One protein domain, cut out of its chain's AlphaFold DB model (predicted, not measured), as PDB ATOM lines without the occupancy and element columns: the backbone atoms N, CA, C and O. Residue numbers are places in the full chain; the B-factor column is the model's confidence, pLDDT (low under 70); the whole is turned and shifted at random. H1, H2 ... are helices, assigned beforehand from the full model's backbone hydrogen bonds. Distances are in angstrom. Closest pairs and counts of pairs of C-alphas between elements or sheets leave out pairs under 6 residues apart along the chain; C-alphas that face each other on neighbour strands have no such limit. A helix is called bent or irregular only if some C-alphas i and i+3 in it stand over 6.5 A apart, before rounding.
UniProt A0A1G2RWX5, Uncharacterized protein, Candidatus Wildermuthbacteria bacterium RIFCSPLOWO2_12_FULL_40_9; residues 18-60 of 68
ATOM      1  N   ALA A  18      -9.766  51.645 -29.573       65.44
ATOM      2  CA  ALA A  18      -9.141  50.426 -30.067       65.44
ATOM      3  C   ALA A  18      -9.409  49.231 -29.140       65.44
ATOM      4  O   ALA A  18      -9.444  48.092 -29.589       65.44
ATOM      5  N   TYR A  19      -9.660  49.501 -27.859       71.25
ATOM      6  CA  TYR A  19      -9.963  48.495 -26.843       71.25
ATOM      7  C   TYR A  19     -11.419  48.002 -26.893       71.25
ATOM      8  O   TYR A  19     -11.707  46.912 -26.411       71.25
ATOM      9  N   PHE A  20     -12.342  48.764 -27.491       78.38
ATOM     10  CA  PHE A  20     -13.764  48.412 -27.557       78.38
ATOM     11  C   PHE A  20     -14.047  47.105 -28.324       78.38
ATOM     12  O   PHE A  20     -14.729  46.244 -27.766       78.38
ATOM     13  N   PRO A  21     -13.504  46.879 -29.541       82.62
ATOM     14  CA  PRO A  21     -13.707  45.609 -30.239       82.62
ATOM     15  C   PRO A  21     -13.086  44.422 -29.492       82.62
ATOM     16  O   PRO A  21     -13.682  43.352 -29.445       82.62
ATOM     17  N   VAL A  22     -11.926  44.611 -28.854       85.44
ATOM     18  CA  VAL A  22     -11.269  43.551 -28.072       85.44
ATOM     19  C   VAL A  22     -12.123  43.155 -26.866       85.44
ATOM     20  O   VAL A  22     -12.314  41.970 -26.610       85.44
ATOM     21  N   LEU A  23     -12.704  44.130 -26.164       84.38
ATOM     22  CA  LEU A  23     -13.604  43.873 -25.041       84.38
ATOM     23  C   LEU A  23     -14.863  43.124 -25.466       84.38
ATOM     24  O   LEU A  23     -15.258  42.185 -24.785       84.38
ATOM     25  N   MET A  24     -15.463  43.490 -26.601       87.50
ATOM     26  CA  MET A  24     -16.618  42.769 -27.149       87.50
ATOM     27  C   MET A  24     -16.292  41.297 -27.428       87.50
ATOM     28  O   MET A  24     -17.098  40.428 -27.101       87.50
ATOM     29  N   ILE A  25     -15.102  41.003 -27.966       92.06
ATOM     30  CA  ILE A  25     -14.649  39.622 -28.188       92.06
ATOM     31  C   ILE A  25     -14.500  38.881 -26.853       92.06
ATOM     32  O   ILE A  25     -14.987  37.762 -26.726       92.06
ATOM     33  N   ILE A  26     -13.879  39.504 -25.847       90.62
ATOM     34  CA  ILE A  26     -13.688  38.896 -24.520       90.62
ATOM     35  C   ILE A  26     -15.037  38.612 -23.848       90.62
ATOM     36  O   ILE A  26     -15.239  37.508 -23.350       90.62
ATOM     37  N   PHE A  27     -15.978  39.563 -23.879       90.38
ATOM     38  CA  PHE A  27     -17.332  39.347 -23.366       90.38
ATOM     39  C   PHE A  27     -18.037  38.216 -24.116       90.38
ATOM     40  O   PHE A  27     -18.589  37.319 -23.483       90.38
ATOM     41  N   GLY A  28     -17.980  38.219 -25.449       91.31
ATOM     42  CA  GLY A  28     -18.580  37.171 -26.270       91.31
ATOM     43  C   GLY A  28     -18.035  35.784 -25.935       91.31
ATOM     44  O   GLY A  28     -18.815  34.860 -25.724       91.31
ATOM     45  N   LEU A  29     -16.712  35.644 -25.814       93.06
ATOM     46  CA  LEU A  29     -16.065  34.382 -25.444       93.06
ATOM     47  C   LEU A  29     -16.419  33.939 -24.023       93.06
ATOM     48  O   LEU A  29     -16.635  32.751 -23.801       93.06
ATOM     49  N   LEU A  30     -16.503  34.876 -23.076       91.31
ATOM     50  CA  LEU A  30     -16.847  34.576 -21.690       91.31
ATOM     51  C   LEU A  30     -18.275  34.027 -21.568       91.31
ATOM     52  O   LEU A  30     -18.484  32.970 -20.975       91.31
ATOM     53  N   PHE A  31     -19.252  34.706 -22.172       90.38
ATOM     54  CA  PHE A  31     -20.648  34.263 -22.143       90.38
ATOM     55  C   PHE A  31     -20.873  32.998 -22.974       90.38
ATOM     56  O   PHE A  31     -21.592  32.103 -22.534       90.38
ATOM     57  N   LEU A  32     -20.232  32.888 -24.142       93.00
ATOM     58  CA  LEU A  32     -20.306  31.680 -24.963       93.00
ATOM     59  C   LEU A  32     -19.695  30.478 -24.235       93.00
ATOM     60  O   LEU A  32     -20.274  29.397 -24.245       93.00
ATOM     61  N   GLY A  33     -18.565  30.670 -23.555       92.50
ATOM     62  CA  GLY A  33     -17.955  29.646 -22.718       92.50
ATOM     63  C   GLY A  33     -18.858  29.213 -21.560       92.50
ATOM     64  O   GLY A  33     -18.956  28.016 -21.293       92.50
ATOM     65  N   GLY A  34     -19.549  30.154 -20.911       89.00
ATOM     66  CA  GLY A  34     -20.575  29.841 -19.911       89.00
ATOM     67  C   GLY A  34     -21.727  29.017 -20.486       89.00
ATOM     68  O   GLY A  34     -22.117  28.011 -19.905       89.00
ATOM     69  N   ALA A  35     -22.225  29.390 -21.668       88.12
ATOM     70  CA  ALA A  35     -23.308  28.673 -22.344       88.12
ATOM     71  C   ALA A  35     -22.908  27.255 -22.791       88.12
ATOM     72  O   ALA A  35     -23.732  26.344 -22.769       88.12
ATOM     73  N   LEU A  36     -21.643  27.057 -23.171       92.94
ATOM     74  CA  LEU A  36     -21.082  25.750 -23.530       92.94
ATOM     75  C   LEU A  36     -20.703  24.895 -22.308       92.94
ATOM     76  O   LEU A  36     -20.265  23.758 -22.480       92.94
ATOM     77  N   GLY A  37     -20.837  25.426 -21.087       88.62
ATOM     78  CA  GLY A  37     -20.440  24.740 -19.856       88.62
ATOM     79  C   GLY A  37     -18.925  24.570 -19.700       88.62
ATOM     80  O   GLY A  37     -18.477  23.754 -18.902       88.62
ATOM     81  N   TRP A  38     -18.119  25.321 -20.458       89.75
ATOM     82  CA  TRP A  38     -16.658  25.349 -20.291       89.75
ATOM     83  C   TRP A  38     -16.237  26.107 -19.028       89.75
ATOM     84  O   TRP A  38     -15.132  25.912 -18.527       89.75
ATOM     85  N   TRP A  39     -17.113  26.981 -18.535       84.62
ATOM     86  CA  TRP A  39     -16.915  27.805 -17.351       84.62
ATOM     87  C   TRP A  39     -18.044  27.501 -16.376       84.62
ATOM     88  O   TRP A  39     -19.196  27.352 -16.787       84.62
ATOM     89  N   ASP A  40     -17.719  27.435 -15.090       84.12
ATOM     90  CA  ASP A  40     -18.738  27.356 -14.050       84.12
ATOM     91  C   ASP A  40     -19.584  28.639 -14.040       84.12
ATOM     92  O   ASP A  40     -19.064  29.738 -14.275       84.12
ATOM     93  N   SER A  41     -20.881  28.510 -13.753       81.06
ATOM     94  CA  SER A  41     -21.817  29.640 -13.745       81.06
ATOM     95  C   SER A  41     -21.349  30.750 -12.801       81.06
ATOM     96  O   SER A  41     -21.352  31.921 -13.179       81.06
ATOM     97  N   GLY A  42     -20.807  30.378 -11.634       85.81
ATOM     98  CA  GLY A  42     -20.260  31.336 -10.678       85.81
ATOM     99  C   GLY A  42     -19.014  32.060 -11.194       85.81
ATOM    100  O   GLY A  42     -18.771  33.211 -10.837       85.81
ATOM    101  N   THR A  43     -18.236  31.431 -12.080       86.69
ATOM    102  CA  THR A  43     -17.057  32.075 -12.677       86.69
ATOM    103  C   THR A  43     -17.470  33.165 -13.658       86.69
ATOM    104  O   THR A  43     -16.917  34.264 -13.610       86.69
ATOM    105  N   VAL A  44     -18.450  32.901 -14.525       88.56
ATOM    106  CA  VAL A  44     -18.948  33.914 -15.469       88.56
ATOM    107  C   VAL A  44     -19.563  35.082 -14.704       88.56
ATOM    108  O   VAL A  44     -19.182  36.224 -14.971       88.56
ATOM    109  N   ASP A  45     -20.407  34.792 -13.708       87.88
ATOM    110  CA  ASP A  45     -21.103  35.776 -12.867       87.88
ATOM    111  C   ASP A  45     -20.159  36.739 -12.137       87.88
ATOM    112  O   ASP A  45     -20.509  37.902 -11.932       87.88
ATOM    113  N   VAL A  46     -18.954  36.286 -11.779       90.88
ATOM    114  CA  VAL A  46     -17.936  37.110 -11.104       90.88
ATOM    115  C   VAL A  46     -16.954  37.754 -12.081       90.88
ATOM    116  O   VAL A  46     -16.436  38.835 -11.796       90.88
ATOM    117  N   LEU A  47     -16.673  37.145 -13.235       89.94
ATOM    118  CA  LEU A  47     -15.651  37.657 -14.151       89.94
ATOM    119  C   LEU A  47     -16.164  38.818 -15.014       89.94
ATOM    120  O   LEU A  47     -15.436  39.789 -15.236       89.94
ATOM    121  N   TRP A  48     -17.419  38.766 -15.468       88.94
ATOM    122  CA  TRP A  48     -18.000  39.830 -16.295       88.94
ATOM    123  C   TRP A  48     -18.078  41.198 -15.574       88.94
ATOM    124  O   TRP A  48     -17.659  42.189 -16.178       88.94
ATOM    125  N   PRO A  49     -18.513  41.312 -14.298       90.81
ATOM    126  CA  PRO A  49     -18.563  42.583 -13.582       90.81
ATOM    127  C   PRO A  49     -17.161  43.127 -13.318       90.81
ATOM    128  O   PRO A  49     -16.936  44.328 -13.455       90.81
ATOM    129  N   VAL A  50     -16.199  42.255 -12.990       92.75
ATOM    130  CA  VAL A  50     -14.792  42.639 -12.792       92.75
ATOM    131  C   VAL A  50     -14.226  43.266 -14.066       92.75
ATOM    132  O   VAL A  50     -13.598  44.325 -13.998       92.75
ATOM    133  N   LEU A  51     -14.502  42.674 -15.233       89.12
ATOM    134  CA  LEU A  51     -14.110  43.242 -16.524       89.12
ATOM    135  C   LEU A  51     -14.769  44.604 -16.775       89.12
ATOM    136  O   LEU A  51     -14.078  45.542 -17.174       89.12
ATOM    137  N   VAL A  52     -16.071  44.754 -16.503       89.44
ATOM    138  CA  VAL A  52     -16.768  46.049 -16.645       89.44
ATOM    139  C   VAL A  52     -16.140  47.118 -15.746       89.44
ATOM    140  O   VAL A  52     -15.871  48.227 -16.214       89.44
ATOM    141  N   ILE A  53     -15.870  46.791 -14.480       89.88
ATOM    142  CA  ILE A  53     -15.257  47.716 -13.518       89.88
ATOM    143  C   ILE A  53     -13.861  48.118 -13.993       89.88
ATOM    144  O   ILE A  53     -13.555  49.310 -14.033       89.88
ATOM    145  N   ALA A  54     -13.034  47.157 -14.413       87.38
ATOM    146  CA  ALA A  54     -11.697  47.434 -14.926       87.38
ATOM    147  C   ALA A  54     -11.744  48.391 -16.128       87.38
ATOM    148  O   ALA A  54     -11.013  49.380 -16.161       87.38
ATOM    149  N   VAL A  55     -12.648  48.161 -17.085       84.19
ATOM    150  CA  VAL A  55     -12.836  49.044 -18.249       84.19
ATOM    151  C   VAL A  55     -13.308  50.435 -17.836       84.19
ATOM    152  O   VAL A  55     -12.814  51.432 -18.366       84.19
ATOM    153  N   GLY A  56     -14.242  50.518 -16.887       82.19
ATOM    154  CA  GLY A  56     -14.710  51.782 -16.326       82.19
ATOM    155  C   GLY A  56     -13.573  52.579 -15.686       82.19
ATOM    156  O   GLY A  56     -13.428  53.770 -15.965       82.19
ATOM    157  N   LEU A  57     -12.714  51.911 -14.911       84.06
ATOM    158  CA  LEU A  57     -11.521  52.506 -14.309       84.06
ATOM    159  C   LEU A  57     -10.516  52.960 -15.373       84.06
ATOM    160  O   LEU A  57     -10.073  54.104 -15.329       84.06
ATOM    161  N   PHE A  58     -10.218  52.129 -16.376       78.12
ATOM    162  CA  PHE A  58      -9.335  52.518 -17.481       78.12
ATOM    163  C   PHE A  58      -9.864  53.745 -18.225       78.12
ATOM    164  O   PHE A  58      -9.106  54.681 -18.490       78.12
ATOM    165  N   LYS A  59     -11.173  53.789 -18.499       73.56
ATOM    166  CA  LYS A  59     -11.824  54.948 -19.118       73.56
ATOM    167  C   LYS A  59     -11.734  56.194 -18.238       73.56
ATOM    168  O   LYS A  59     -11.551  57.284 -18.772       73.56
ATOM    169  N   TRP A  60     -11.828  56.047 -16.918       69.31
ATOM    170  CA  TRP A  60     -11.701  57.164 -15.981       69.31
ATOM    171  C   TRP A  60     -10.260  57.689 -15.892       69.31
ATOM    172  O   TRP A  60     -10.046  58.898 -15.841       69.31
TER     173      TRP A  60
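AT A GLANCE: This is residues 18 to 60 of the 68 residues of an uncharacterized protein of Candidatus Wildermuthbacteria bacterium RIFCSPLOWO2_12_FULL_40_9 (UniProt A0A1G2RWX5). Two long helices, H1 and then H2, make a helical hairpin: H1 runs one way, the chain turns in residues 36 to 40, and H2 folds back nearly antiparallel to it. The two come closest near the turn, with residues 27 to 34 of H1 and 41 to 48 of H2, and their far ends spread a little, in a narrow V. The printed part has 43 residues with two named helices and no named strand, and its class is all helix. It is only just compact, close to loose, with a radius of gyration of the C-alphas of 11.0 A, and its flat outline spans 33 by 18 by 8 A.

HOW THE PARTS SIT: H1, residues 19 to 35, and H2, residues 41 to 60, touch, with 6 pairs of C-alphas within 8 A. H1 touches H2 with residues 27 to 34 alone, and H2 touches H1 with residues 41 to 48 alone. Their closest C-alphas are those of Gly 34 and Val 44, 6.2 A apart. The helices run opposite ways at a shallow tilt of 9 degrees, with their centres 11.4 A apart. In H1 every O i to N i+4 pair is within hydrogen-bond range; in H2 14 of 16 are.

IN THESE COORDINATES: H1 begins with C-alpha 19 at (-9.963, 48.495, -26.843) and measures 24.3 A from first to last C-alpha. H2 has 20 residues and measures 29.4 A, ending with C-alpha 60 at (-11.701, 57.164, -15.981). H2 is neither bent nor irregular, but only just: C-alphas 45 and 48 are 6.1 A apart.

THE WHOLE: The two C-alphas farthest apart are those of Gly 37 and Trp 60, at 33.8 A. The printed part has no cut, and the link from H1 to H2 is tight. The mean pLDDT of the printed part is 86.2, and residues 18 and 60 are under 70.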